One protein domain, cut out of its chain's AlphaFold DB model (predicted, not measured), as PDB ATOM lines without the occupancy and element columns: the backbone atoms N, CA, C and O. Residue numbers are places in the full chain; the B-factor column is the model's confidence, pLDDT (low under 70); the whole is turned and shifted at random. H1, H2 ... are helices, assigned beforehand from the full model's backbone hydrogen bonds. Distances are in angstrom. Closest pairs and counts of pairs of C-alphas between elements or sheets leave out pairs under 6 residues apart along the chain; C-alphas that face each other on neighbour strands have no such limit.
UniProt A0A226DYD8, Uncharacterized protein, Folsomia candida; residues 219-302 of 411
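Overview. This is residues 219 to 302 of the 411 residues of an uncharacterized protein of Folsomia candida (UniProt A0A226DYD8). This is a domain with little regular structure, mostly loops, in which the end of the long helix H4 packs on the short H2, the last stretch folds back along H4, and H1 lies away from the other helices. The 84 printed residues include four named helices, H1 to H4 in chain order, and no named strand; the class is all helix, with 33 residues in named elements. The whole is compact, with a radius of gyration of the C-alphas of 13.4 A and spans of 36 by 26 by 26 A.

Along the chain. H1, residues 221 to 230, begins at C-alpha 221 (175.408, 210.663, 195.746) and is 14.2 A long. H2 is residues 250 to 254 and H3 residues 261 to 264. H4, residues 272 to 285, is 20.0 A long and ends at C-alpha 285 (193.419, 183.809, 184.891).

Arrangement. H4 touches H2 with residues 281 to 285 alone; their closest C-alphas, Val 252 and Leu 282, are 6.7 A apart. H1 and H3 touch no helix. In H1, H2 and H4 every O i to N i+4 pair is within hydrogen-bond range; H3 is too short for such a pair.

Size, cuts and confidence. The printed part has no cut. The link from H1 to H2, 19 residues, is long. Mean pLDDT of the printed part is 78.0; 18 residues are under 70, among them 230 to 236.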
ATOM      1  N   ILE A 219     175.730 203.951 192.732       55.47
ATOM      2  CA  ILE A 219     176.422 204.755 193.719       55.47
ATOM      3  C   ILE A 219     175.576 206.013 193.881       55.47
ATOM      4  O   ILE A 219     175.764 207.025 193.211       55.47
ATOM      5  N   SER A 220     174.606 205.965 194.800       63.62
ATOM      6  CA  SER A 220     173.882 207.179 195.183       63.62
ATOM      7  C   SER A 220     174.885 208.272 195.573       63.62
ATOM      8  O   SER A 220     175.957 207.981 196.108       63.62
ATOM      9  N   HIS A 221     174.531 209.542 195.387       65.44
ATOM     10  CA  HIS A 221     175.408 210.663 195.746       65.44
ATOM     11  C   HIS A 221     175.932 210.592 197.200       65.44
ATOM     12  O   HIS A 221     177.058 210.999 197.486       65.44
ATOM     13  N   LYS A 222     175.154 210.001 198.123       72.56
ATOM     14  CA  LYS A 222     175.588 209.727 199.504       72.56
ATOM     15  C   LYS A 222     176.688 208.666 199.578       72.56
ATOM     16  O   LYS A 222     177.641 208.848 200.328       72.56
ATOM     17  N   VAL A 223     176.574 207.592 198.796       66.88
ATOM     18  CA  VAL A 223     177.606 206.550 198.684       66.88
ATOM     19  C   VAL A 223     178.850 207.124 198.015       66.88
ATOM     20  O   VAL A 223     179.938 206.881 198.513       66.88
ATOM     21  N   TYR A 224     178.713 207.965 196.984       68.25
ATOM     22  CA  TYR A 224     179.856 208.664 196.386       68.25
ATOM     23  C   TYR A 224     180.586 209.529 197.414       68.25
ATOM     24  O   TYR A 224     181.796 209.422 197.540       68.25
ATOM     25  N   LYS A 225     179.862 210.340 198.195       72.00
ATOM     26  CA  LYS A 225     180.458 211.198 199.231       72.00
ATOM     27  C   LYS A 225     181.129 210.390 200.348       72.00
ATOM     28  O   LYS A 225     182.148 210.811 200.891       72.00
ATOM     29  N   HIS A 226     180.565 209.230 200.689       72.44
ATOM     30  CA  HIS A 226     181.167 208.301 201.640       72.44
ATOM     31  C   HIS A 226     182.414 207.621 201.059       72.44
ATOM     32  O   HIS A 226     183.430 207.533 201.738       72.44
ATOM     33  N   LEU A 227     182.371 207.200 199.793       65.50
ATOM     34  CA  LEU A 227     183.526 206.654 199.089       65.50
ATOM     35  C   LEU A 227     184.610 207.718 198.958       65.50
ATOM     36  O   LEU A 227     185.730 207.460 199.348       65.50
ATOM     37  N   SER A 228     184.302 208.945 198.540       65.81
ATOM     38  CA  SER A 228     185.298 210.009 198.380       65.81
ATOM     39  C   SER A 228     186.041 210.342 199.676       65.81
ATOM     40  O   SER A 228     187.196 210.747 199.616       65.81
ATOM     41  N   SER A 229     185.409 210.164 200.846       70.88
ATOM     42  CA  SER A 229     186.077 210.352 202.141       70.88
ATOM     43  C   SER A 229     186.887 209.134 202.612       70.88
ATOM     44  O   SER A 229     187.654 209.265 203.559       70.88
ATOM     45  N   HIS A 230     186.718 207.967 201.981       64.88
ATOM     46  CA  HIS A 230     187.423 206.714 202.294       64.88
ATOM     47  C   HIS A 230     188.293 206.190 201.134       64.88
ATOM     48  O   HIS A 230     189.015 205.209 201.298       64.88
ATOM     49  N   VAL A 231     188.256 206.845 199.971       65.81
ATOM     50  CA  VAL A 231     189.138 206.594 198.833       65.81
ATOM     51  C   VAL A 231     190.513 207.099 199.237       65.81
ATOM     52  O   VAL A 231     190.775 208.300 199.316       65.81
ATOM     53  N   ASN A 232     191.387 206.151 199.559       61.25
ATOM     54  CA  ASN A 232     192.788 206.427 199.812       61.25
ATOM     55  C   ASN A 232     193.455 206.738 198.471       61.25
ATOM     56  O   ASN A 232     193.728 205.837 197.682       61.25
ATOM     57  N   TRP A 233     193.724 208.017 198.227       63.72
ATOM     58  CA  TRP A 233     194.534 208.461 197.089       63.72
ATOM     59  C   TRP A 233     196.012 208.072 197.252       63.72
ATOM     60  O   TRP A 233     196.758 208.041 196.279       63.72
ATOM     61  N   ASP A 234     196.440 207.760 198.481       67.75
ATOM     62  CA  ASP A 234     197.791 207.293 198.771       67.75
ATOM     63  C   ASP A 234     197.884 205.765 198.650       67.75
ATOM     64  O   ASP A 234     197.530 205.011 199.564       67.75
ATOM     65  N   HIS A 235     198.410 205.314 197.510       66.38
ATOM     66  CA  HIS A 235     198.665 203.903 197.220       66.38
ATOM     67  C   HIS A 235     199.571 203.216 198.254       66.38
ATOM     68  O   HIS A 235     199.541 201.992 198.350       66.38
ATOM     69  N   ARG A 236     200.336 203.969 199.062       68.50
ATOM     70  CA  ARG A 236     201.251 203.418 200.078       68.50
ATOM     71  C   ARG A 236     200.536 202.738 201.247       68.50
ATOM     72  O   ARG A 236     201.163 201.976 201.975       68.50
ATOM     73  N   ARG A 237     199.246 203.021 201.463       71.38
ATOM     74  CA  ARG A 237     198.448 202.403 202.541       71.38
ATOM     75  C   ARG A 237     197.783 201.089 202.135       71.38
ATOM     76  O   ARG A 237     197.278 200.379 203.001       71.38
ATOM     77  N   ILE A 238     197.759 200.777 200.842       72.94
ATOM     78  CA  ILE A 238     197.231 199.514 200.326       72.94
ATOM     79  C   ILE A 238     198.383 198.509 200.338       72.94
ATOM     80  O   ILE A 238     199.498 198.844 199.940       72.94
ATOM     81  N   ARG A 239     198.138 197.285 200.820       77.12
ATOM     82  CA  ARG A 239     199.155 196.227 200.779       77.12
ATOM     83  C   ARG A 239     199.567 196.008 199.326       77.12
ATOM     84  O   ARG A 239     198.704 195.916 198.457       77.12
ATOM     85  N   GLU A 240     200.868 195.894 199.064       78.25
ATOM     86  CA  GLU A 240     201.366 195.709 197.692       78.25
ATOM     87  C   GLU A 240     200.695 194.518 196.999       78.25
ATOM     88  O   GLU A 240     200.412 194.586 195.812       78.25
ATOM     89  N   GLU A 241     200.366 193.464 197.752       77.31
ATOM     90  CA  GLU A 241     199.721 192.239 197.267       77.31
ATOM     91  C   GLU A 241     198.298 192.459 196.721       77.31
ATOM     92  O   GLU A 241     197.871 191.719 195.833       77.31
ATOM     93  N   THR A 242     197.581 193.474 197.215       72.81
ATOM     94  CA  THR A 242     196.164 193.736 196.899       72.81
ATOM     95  C   THR A 242     195.967 194.989 196.045       72.81
ATOM     96  O   THR A 242     194.872 195.260 195.549       72.81
ATOM     97  N   ASN A 243     197.035 195.747 195.794       79.94
ATOM     98  CA  ASN A 243     197.008 196.868 194.866       79.94
ATOM     99  C   ASN A 243     197.133 196.377 193.414       79.94
ATOM    100  O   ASN A 243     198.235 196.126 192.935       79.94
ATOM    101  N   LEU A 244     196.001 196.303 192.707       81.25
ATOM    102  CA  LEU A 244     195.928 195.871 191.307       81.25
ATOM    103  C   LEU A 244     196.890 196.640 190.382       81.25
ATOM    104  O   LEU A 244     197.432 196.057 189.449       81.25
ATOM    105  N   TRP A 245     197.124 197.928 190.657       82.31
ATOM    106  CA  TRP A 245     197.865 198.834 189.776       82.31
ATOM    107  C   TRP A 245     199.373 198.883 190.042       82.31
ATOM    108  O   TRP A 245     200.112 199.422 189.224       82.31
ATOM    109  N   TRP A 246     199.861 198.327 191.156       80.00
ATOM    110  CA  TRP A 246     201.267 198.481 191.558       80.00
ATOM    111  C   TRP A 246     202.247 197.783 190.606       80.00
ATOM    112  O   TRP A 246     203.303 198.325 190.285       80.00
ATOM    113  N   ARG A 247     201.901 196.578 190.131       81.06
ATOM    114  CA  ARG A 247     202.689 195.810 189.148       81.06
ATOM    115  C   ARG A 247     201.817 195.255 188.022       81.06
ATOM    116  O   ARG A 247     202.014 194.124 187.573       81.06
ATOM    117  N   TYR A 248     200.823 196.022 187.587       79.38
ATOM    118  CA  TYR A 248     199.977 195.634 186.461       79.38
ATOM    119  C   TYR A 248     200.805 195.531 185.159       79.38
ATOM    120  O   TYR A 248     201.669 196.381 184.935       79.38
ATOM    121  N   PRO A 249     200.596 194.514 184.294       85.00
ATOM    122  CA  PRO A 249     199.679 193.372 184.439       85.00
ATOM    123  C   PRO A 249     200.293 192.164 185.176       85.00
ATOM    124  O   PRO A 249     199.585 191.227 185.547       85.00
ATOM    125  N   TRP A 250     201.610 192.163 185.406       87.00
ATOM    126  CA  TRP A 250     202.373 191.020 185.924       87.00
ATOM    127  C   TRP A 250     201.881 190.486 187.267       87.00
ATOM    128  O   TRP A 250     201.981 189.286 187.513       87.00
ATOM    129  N   GLN A 251     201.338 191.338 188.131       80.44
ATOM    130  CA  GLN A 251     200.781 190.927 189.418       80.44
ATOM    131  C   GLN A 251     199.602 189.966 189.274       80.44
ATOM    132  O   GLN A 251     199.535 188.970 189.991       80.44
ATOM    133  N   VAL A 252     198.714 190.229 188.314       83.00
ATOM    134  CA  VAL A 252     197.564 189.366 188.027       83.00
ATOM    135  C   VAL A 252     198.041 188.027 187.468       83.00
ATOM    136  O   VAL A 252     197.541 186.981 187.868       83.00
ATOM    137  N   ILE A 253     199.055 188.052 186.601       85.62
ATOM    138  CA  ILE A 253     199.605 186.853 185.954       85.62
ATOM    139  C   ILE A 253     200.370 185.974 186.957       85.62
ATOM    140  O   ILE A 253     200.210 184.756 186.968       85.62
ATOM    141  N   SER A 254     201.214 186.580 187.795       84.31
ATOM    142  CA  SER A 254     202.141 185.860 188.682       84.31
ATOM    143  C   SER A 254     201.555 185.503 190.049       84.31
ATOM    144  O   SER A 254     202.008 184.540 190.663       84.31
ATOM    145  N   ASN A 255     200.562 186.253 190.537       77.06
ATOM    146  CA  ASN A 255     200.054 186.147 191.909       77.06
ATOM    147  C   ASN A 255     198.528 185.937 191.967       77.06
ATOM    148  O   ASN A 255     197.871 186.304 192.945       77.06
ATOM    149  N   SER A 256     197.958 185.331 190.920       68.12
ATOM    150  CA  SER A 256     196.510 185.128 190.733       68.12
ATOM    151  C   SER A 256     195.806 184.421 191.900       68.12
ATOM    152  O   SER A 256     194.612 184.624 192.118       68.12
ATOM    153  N   SER A 257     196.533 183.614 192.679       71.50
ATOM    154  CA  SER A 257     195.989 182.865 193.816       71.50
ATOM    155  C   SER A 257     195.754 183.711 195.070       71.50
ATOM    156  O   SER A 257     194.873 183.377 195.861       71.50
ATOM    157  N   ARG A 258     196.507 184.803 195.268       73.56
ATOM    158  CA  ARG A 258     196.416 185.638 196.483       73.56
ATOM    159  C   ARG A 258     195.495 186.841 196.334       73.56
ATOM    160  O   ARG A 258     194.994 187.347 197.333       73.56
ATOM    161  N   PHE A 259     195.257 187.294 195.111       71.06
ATOM    162  CA  PHE A 259     194.378 188.426 194.849       71.06
ATOM    163  C   PHE A 259     192.904 188.001 194.935       71.06
ATOM    164  O   PHE A 259     192.460 187.191 194.125       71.06
ATOM    165  N   SER A 260     192.129 188.523 195.897       70.38
ATOM    166  CA  SER A 260     190.667 188.344 195.940       70.38
ATOM    167  C   SER A 260     189.949 189.634 196.341       70.38
ATOM    168  O   SER A 260     190.038 190.098 197.477       70.38
ATOM    169  N   CYS A 261     189.178 190.186 195.400       68.00
ATOM    170  CA  CYS A 261     188.330 191.355 195.643       68.00
ATOM    171  C   CYS A 261     187.175 191.042 196.608       68.00
ATOM    172  O   CYS A 261     186.741 191.916 197.361       68.00
ATOM    173  N   ALA A 262     186.670 189.803 196.591       67.75
ATOM    174  CA  ALA A 262     185.489 189.398 197.348       67.75
ATOM    175  C   ALA A 262     185.740 189.353 198.863       67.75
ATOM    176  O   ALA A 262     184.891 189.789 199.643       67.75
ATOM    177  N   THR A 263     186.911 188.868 199.288       73.50
ATOM    178  CA  THR A 263     187.270 188.800 200.712       73.50
ATOM    179  C   THR A 263     187.504 190.180 201.312       73.50
ATOM    180  O   THR A 263     187.130 190.420 202.457       73.50
ATOM    181  N   GLU A 264     188.084 191.099 200.536       69.88
ATOM    182  CA  GLU A 264     188.471 192.425 201.028       69.88
ATOM    183  C   GLU A 264     187.434 193.522 200.743       69.88
ATOM    184  O   GLU A 264     187.579 194.640 201.236       69.88
ATOM    185  N   LYS A 265     186.362 193.208 199.996       76.81
ATOM    186  CA  LYS A 265     185.273 194.137 199.631       76.81
ATOM    187  C   LYS A 265     185.791 195.455 199.036       76.81
ATOM    188  O   LYS A 265     185.303 196.535 199.371       76.81
ATOM    189  N   MET A 266     186.794 195.363 198.164       78.94
ATOM    190  CA  MET A 266     187.435 196.523 197.544       78.94
ATOM    191  C   MET A 266     186.731 196.953 196.253       78.94
ATOM    192  O   MET A 266     186.201 196.129 195.511       78.94
ATOM    193  N   ALA A 267     186.773 198.255 195.974       83.06
ATOM    194  CA  ALA A 267     186.370 198.835 194.701       83.06
ATOM    195  C   ALA A 267     187.538 199.646 194.135       83.06
ATOM    196  O   ALA A 267     188.134 200.459 194.843       83.06
ATOM    197  N   TYR A 268     187.848 199.430 192.858       84.75
ATOM    198  CA  TYR A 268     188.862 200.197 192.145       84.75
ATOM    199  C   TYR A 268     188.187 201.296 191.336       84.75
ATOM    200  O   TYR A 268     187.173 201.068 190.678       84.75
ATOM    201  N   LEU A 269     188.777 202.485 191.385       83.81
ATOM    202  CA  LEU A 269     188.446 203.580 190.492       83.81
ATOM    203  C   LEU A 269     189.585 203.727 189.484       83.81
ATOM    204  O   LEU A 269     190.748 203.767 189.877       83.81
ATOM    205  N   GLY A 270     189.246 203.790 188.204       86.62
ATOM    206  CA  GLY A 270     190.205 203.898 187.111       86.62
ATOM    207  C   GLY A 270     189.510 204.297 185.817       86.62
ATOM    208  O   GLY A 270     188.289 204.493 185.790       86.62
ATOM    209  N   TRP A 271     190.284 204.426 184.745       84.81
ATOM    210  CA  TRP A 271     189.729 204.650 183.416       84.81
ATOM    211  C   TRP A 271     188.941 203.423 182.965       84.81
ATOM    212  O   TRP A 271     189.361 202.293 183.202       84.81
ATOM    213  N   ILE A 272     187.798 203.633 182.305       86.12
ATOM    214  CA  ILE A 272     186.914 202.526 181.914       86.12
ATOM    215  C   ILE A 272     187.639 201.492 181.045       86.12
ATOM    216  O   ILE A 272     187.501 200.301 181.288       86.12
ATOM    217  N   SER A 273     188.485 201.948 180.120       84.75
ATOM    218  CA  SER A 273     189.286 201.086 179.251       84.75
ATOM    219  C   SER A 273     190.281 200.226 180.031       84.75
ATOM    220  O   SER A 273     190.401 199.035 179.770       84.75
ATOM    221  N   GLU A 274     190.959 200.803 181.026       89.81
ATOM    222  CA  GLU A 274     191.913 200.073 181.871       89.81
ATOM    223  C   GLU A 274     191.195 199.079 182.790       89.81
ATOM    224  O   GLU A 274     191.685 197.978 183.026       89.81
ATOM    225  N   LEU A 275     190.014 199.443 183.301       91.69
ATOM    226  CA  LEU A 275     189.187 198.554 184.115       91.69
ATOM    227  C   LEU A 275     188.636 197.380 183.299       91.69
ATOM    228  O   LEU A 275     188.580 196.263 183.812       91.69
ATOM    229  N   GLU A 276     188.231 197.615 182.050       91.50
ATOM    230  CA  GLU A 276     187.793 196.572 181.118       91.50
ATOM    231  C   GLU A 276     188.929 195.607 180.782       91.50
ATOM    232  O   GLU A 276     188.741 194.395 180.891       91.50
ATOM    233  N   GLU A 277     190.116 196.133 180.476       91.56
ATOM    234  CA  GLU A 277     191.312 195.326 180.234       91.56
ATOM    235  C   GLU A 277     191.679 194.490 181.468       91.56
ATOM    236  O   GLU A 277     191.842 193.271 181.379       91.56
ATOM    237  N   ALA A 278     191.730 195.119 182.645       91.12
ATOM    238  CA  ALA A 278     192.055 194.436 183.888       91.12
ATOM    239  C   ALA A 278     191.022 193.360 184.236       91.12
ATOM    240  O   ALA A 278     191.392 192.278 184.695       91.12
ATOM    241  N   LYS A 279     189.731 193.622 183.993       91.06
ATOM    242  CA  LYS A 279     188.668 192.629 184.164       91.06
ATOM    243  C   LYS A 279     188.866 191.447 183.221       91.06
ATOM    244  O   LYS A 279     188.785 190.315 183.688       91.06
ATOM    245  N   GLU A 280     189.121 191.681 181.935       91.31
ATOM    246  CA  GLU A 280     189.346 190.594 180.975       91.31
ATOM    247  C   GLU A 280     190.540 189.730 181.402       91.31
ATOM    248  O   GLU A 280     190.484 188.499 181.361       91.31
ATOM    249  N   LEU A 281     191.611 190.372 181.871       91.75
ATOM    250  CA  LEU A 281     192.812 189.700 182.351       91.75
ATOM    251  C   LEU A 281     192.510 188.876 183.616       91.75
ATOM    252  O   LEU A 281     192.876 187.703 183.691       91.75
ATOM    253  N   LEU A 282     191.768 189.435 184.574       89.50
ATOM    254  CA  LEU A 282     191.320 188.722 185.773       89.50
ATOM    255  C   LEU A 282     190.414 187.532 185.440       89.50
ATOM    256  O   LEU A 282     190.654 186.440 185.946       89.50
ATOM    257  N   GLU A 283     189.422 187.702 184.563       89.06
ATOM    258  CA  GLU A 283     188.526 186.624 184.126       89.06
ATOM    259  C   GLU A 283     189.283 185.516 183.382       89.06
ATOM    260  O   GLU A 283     188.940 184.340 183.514       89.06
ATOM    261  N   ARG A 284     190.350 185.866 182.646       90.38
ATOM    262  CA  ARG A 284     191.205 184.909 181.933       90.38
ATOM    263  C   ARG A 284     192.013 184.017 182.877       90.38
ATOM    264  O   ARG A 284     192.125 182.823 182.617       90.38
ATOM    265  N   TYR A 285     192.590 184.574 183.943       89.06
ATOM    266  CA  TYR A 285     193.419 183.809 184.891       89.06
ATOM    267  C   TYR A 285     192.634 183.252 186.086       89.06
ATOM    268  O   TYR A 285     193.082 182.296 186.720       89.06
ATOM    269  N   ARG A 286     191.469 183.827 186.398       84.06
ATOM    270  CA  ARG A 286     190.590 183.421 187.498       84.06
ATOM    271  C   ARG A 286     189.120 183.639 187.107       84.06
ATOM    272  O   ARG A 286     188.516 184.636 187.508       84.06
ATOM    273  N   PRO A 287     188.522 182.713 186.342       84.06
ATOM    274  CA  PRO A 287     187.124 182.824 185.956       84.06
ATOM    275  C   PRO A 287     186.232 182.752 187.199       84.06
ATOM    276  O   PRO A 287     186.339 181.833 188.010       84.06
ATOM    277  N   GLY A 288     185.342 183.727 187.359       79.00
ATOM    278  CA  GLY A 288     184.401 183.751 188.470       79.00
ATOM    279  C   GLY A 288     183.533 185.008 188.479       79.00
ATOM    280  O   GLY A 288     183.894 186.013 187.870       79.00
ATOM    281  N   PRO A 289     182.399 184.988 189.198       78.25
ATOM    282  CA  PRO A 289     181.482 186.125 189.293       78.25
ATOM    283  C   PRO A 289     181.995 187.239 190.226       78.25
ATOM    284  O   PRO A 289     181.249 188.159 190.550       78.25
ATOM    285  N   GLU A 290     183.243 187.144 190.702       80.69
ATOM    286  CA  GLU A 290     183.828 188.049 191.700       80.69
ATOM    287  C   GLU A 290     184.054 189.470 191.158       80.69
ATOM    288  O   GLU A 290     184.139 190.419 191.938       80.69
ATOM    289  N   TYR A 291     184.144 189.629 189.834       86.25
ATOM    290  CA  TYR A 291     184.518 190.889 189.202       86.25
ATOM    291  C   TYR A 291     183.352 191.487 188.425       86.25
ATOM    292  O   TYR A 291     182.742 190.861 187.558       86.25
ATOM    293  N   SER A 292     183.065 192.753 188.701       87.81
ATOM    294  CA  SER A 292     182.107 193.523 187.922       87.81
ATOM    295  C   SER A 292     182.600 194.951 187.759       87.81
ATOM    296  O   SER A 292     183.244 195.503 188.649       87.81
ATOM    297  N   ILE A 293     182.307 195.531 186.600       89.38
ATOM    298  CA  ILE A 293     182.560 196.942 186.326       89.38
ATOM    299  C   ILE A 293     181.245 197.678 186.556       89.38
ATOM    300  O   ILE A 293     180.194 197.269 186.047       89.38
ATOM    301  N   GLY A 294     181.297 198.736 187.363       85.06
ATOM    302  CA  GLY A 294     180.150 199.608 187.585       85.06
ATOM    303  C   GLY A 294     179.702 200.263 186.279       85.06
ATOM    304  O   GLY A 294     180.519 200.583 185.423       85.06
ATOM    305  N   LYS A 295     178.394 200.470 186.113       81.62
ATOM    306  CA  LYS A 295     177.837 201.118 184.908       81.62
ATOM    307  C   LYS A 295     177.893 202.644 184.963       81.62
ATOM    308  O   LYS A 295     177.599 203.304 183.970       81.62
ATOM    309  N   GLU A 296     178.185 203.195 186.133       78.12
ATOM    310  CA  GLU A 296     178.112 204.625 186.391       78.12
ATOM    311  C   GLU A 296     179.478 205.279 186.208       78.12
ATOM    312  O   GLU A 296     180.478 204.843 186.776       78.12
ATOM    313  N   PHE A 297     179.502 206.362 185.434       78.50
ATOM    314  CA  PHE A 297     180.687 207.189 185.266       78.50
ATOM    315  C   PHE A 297     180.733 208.233 186.381       78.50
ATOM    316  O   PHE A 297     179.786 208.997 186.560       78.50
ATOM    317  N   ILE A 298     181.847 208.290 187.113       78.88
ATOM    318  CA  ILE A 298     182.057 209.300 188.163       78.88
ATOM    319  C   ILE A 298     182.335 210.680 187.553       78.88
ATOM    320  O   ILE A 298     181.965 211.708 188.120       78.88
ATOM    321  N   GLY A 299     182.958 210.713 186.377       75.62
ATOM    322  CA  GLY A 299     183.249 211.941 185.659       75.62
ATOM    323  C   GLY A 299     183.692 211.668 184.230       75.62
ATOM    324  O   GLY A 299     184.113 210.565 183.888       75.62
ATOM    325  N   LEU A 300     183.585 212.700 183.401       73.44
ATOM    326  CA  LEU A 300     184.121 212.729 182.047       73.44
ATOM    327  C   LEU A 300     185.273 213.725 182.046       73.44
ATOM    328  O   LEU A 300     185.060 214.919 182.253       73.44
ATOM    329  N   ILE A 301     186.488 213.229 181.837       75.31
ATOM    330  CA  ILE A 301     187.652 214.086 181.633       75.31
ATOM    331  C   ILE A 301     187.790 214.272 180.121       75.31
ATOM    332  O   ILE A 301     188.020 213.289 179.415       75.31
ATOM    333  N   PRO A 302     187.605 215.495 179.595       72.56
ATOM    334  CA  PRO A 302     187.761 215.733 178.172       72.56
ATOM    335  C   PRO A 302     189.230 215.533 177.794       72.56
ATOM    336  O   PRO A 302     190.103 216.291 178.209       72.56
TER     337      PRO A 302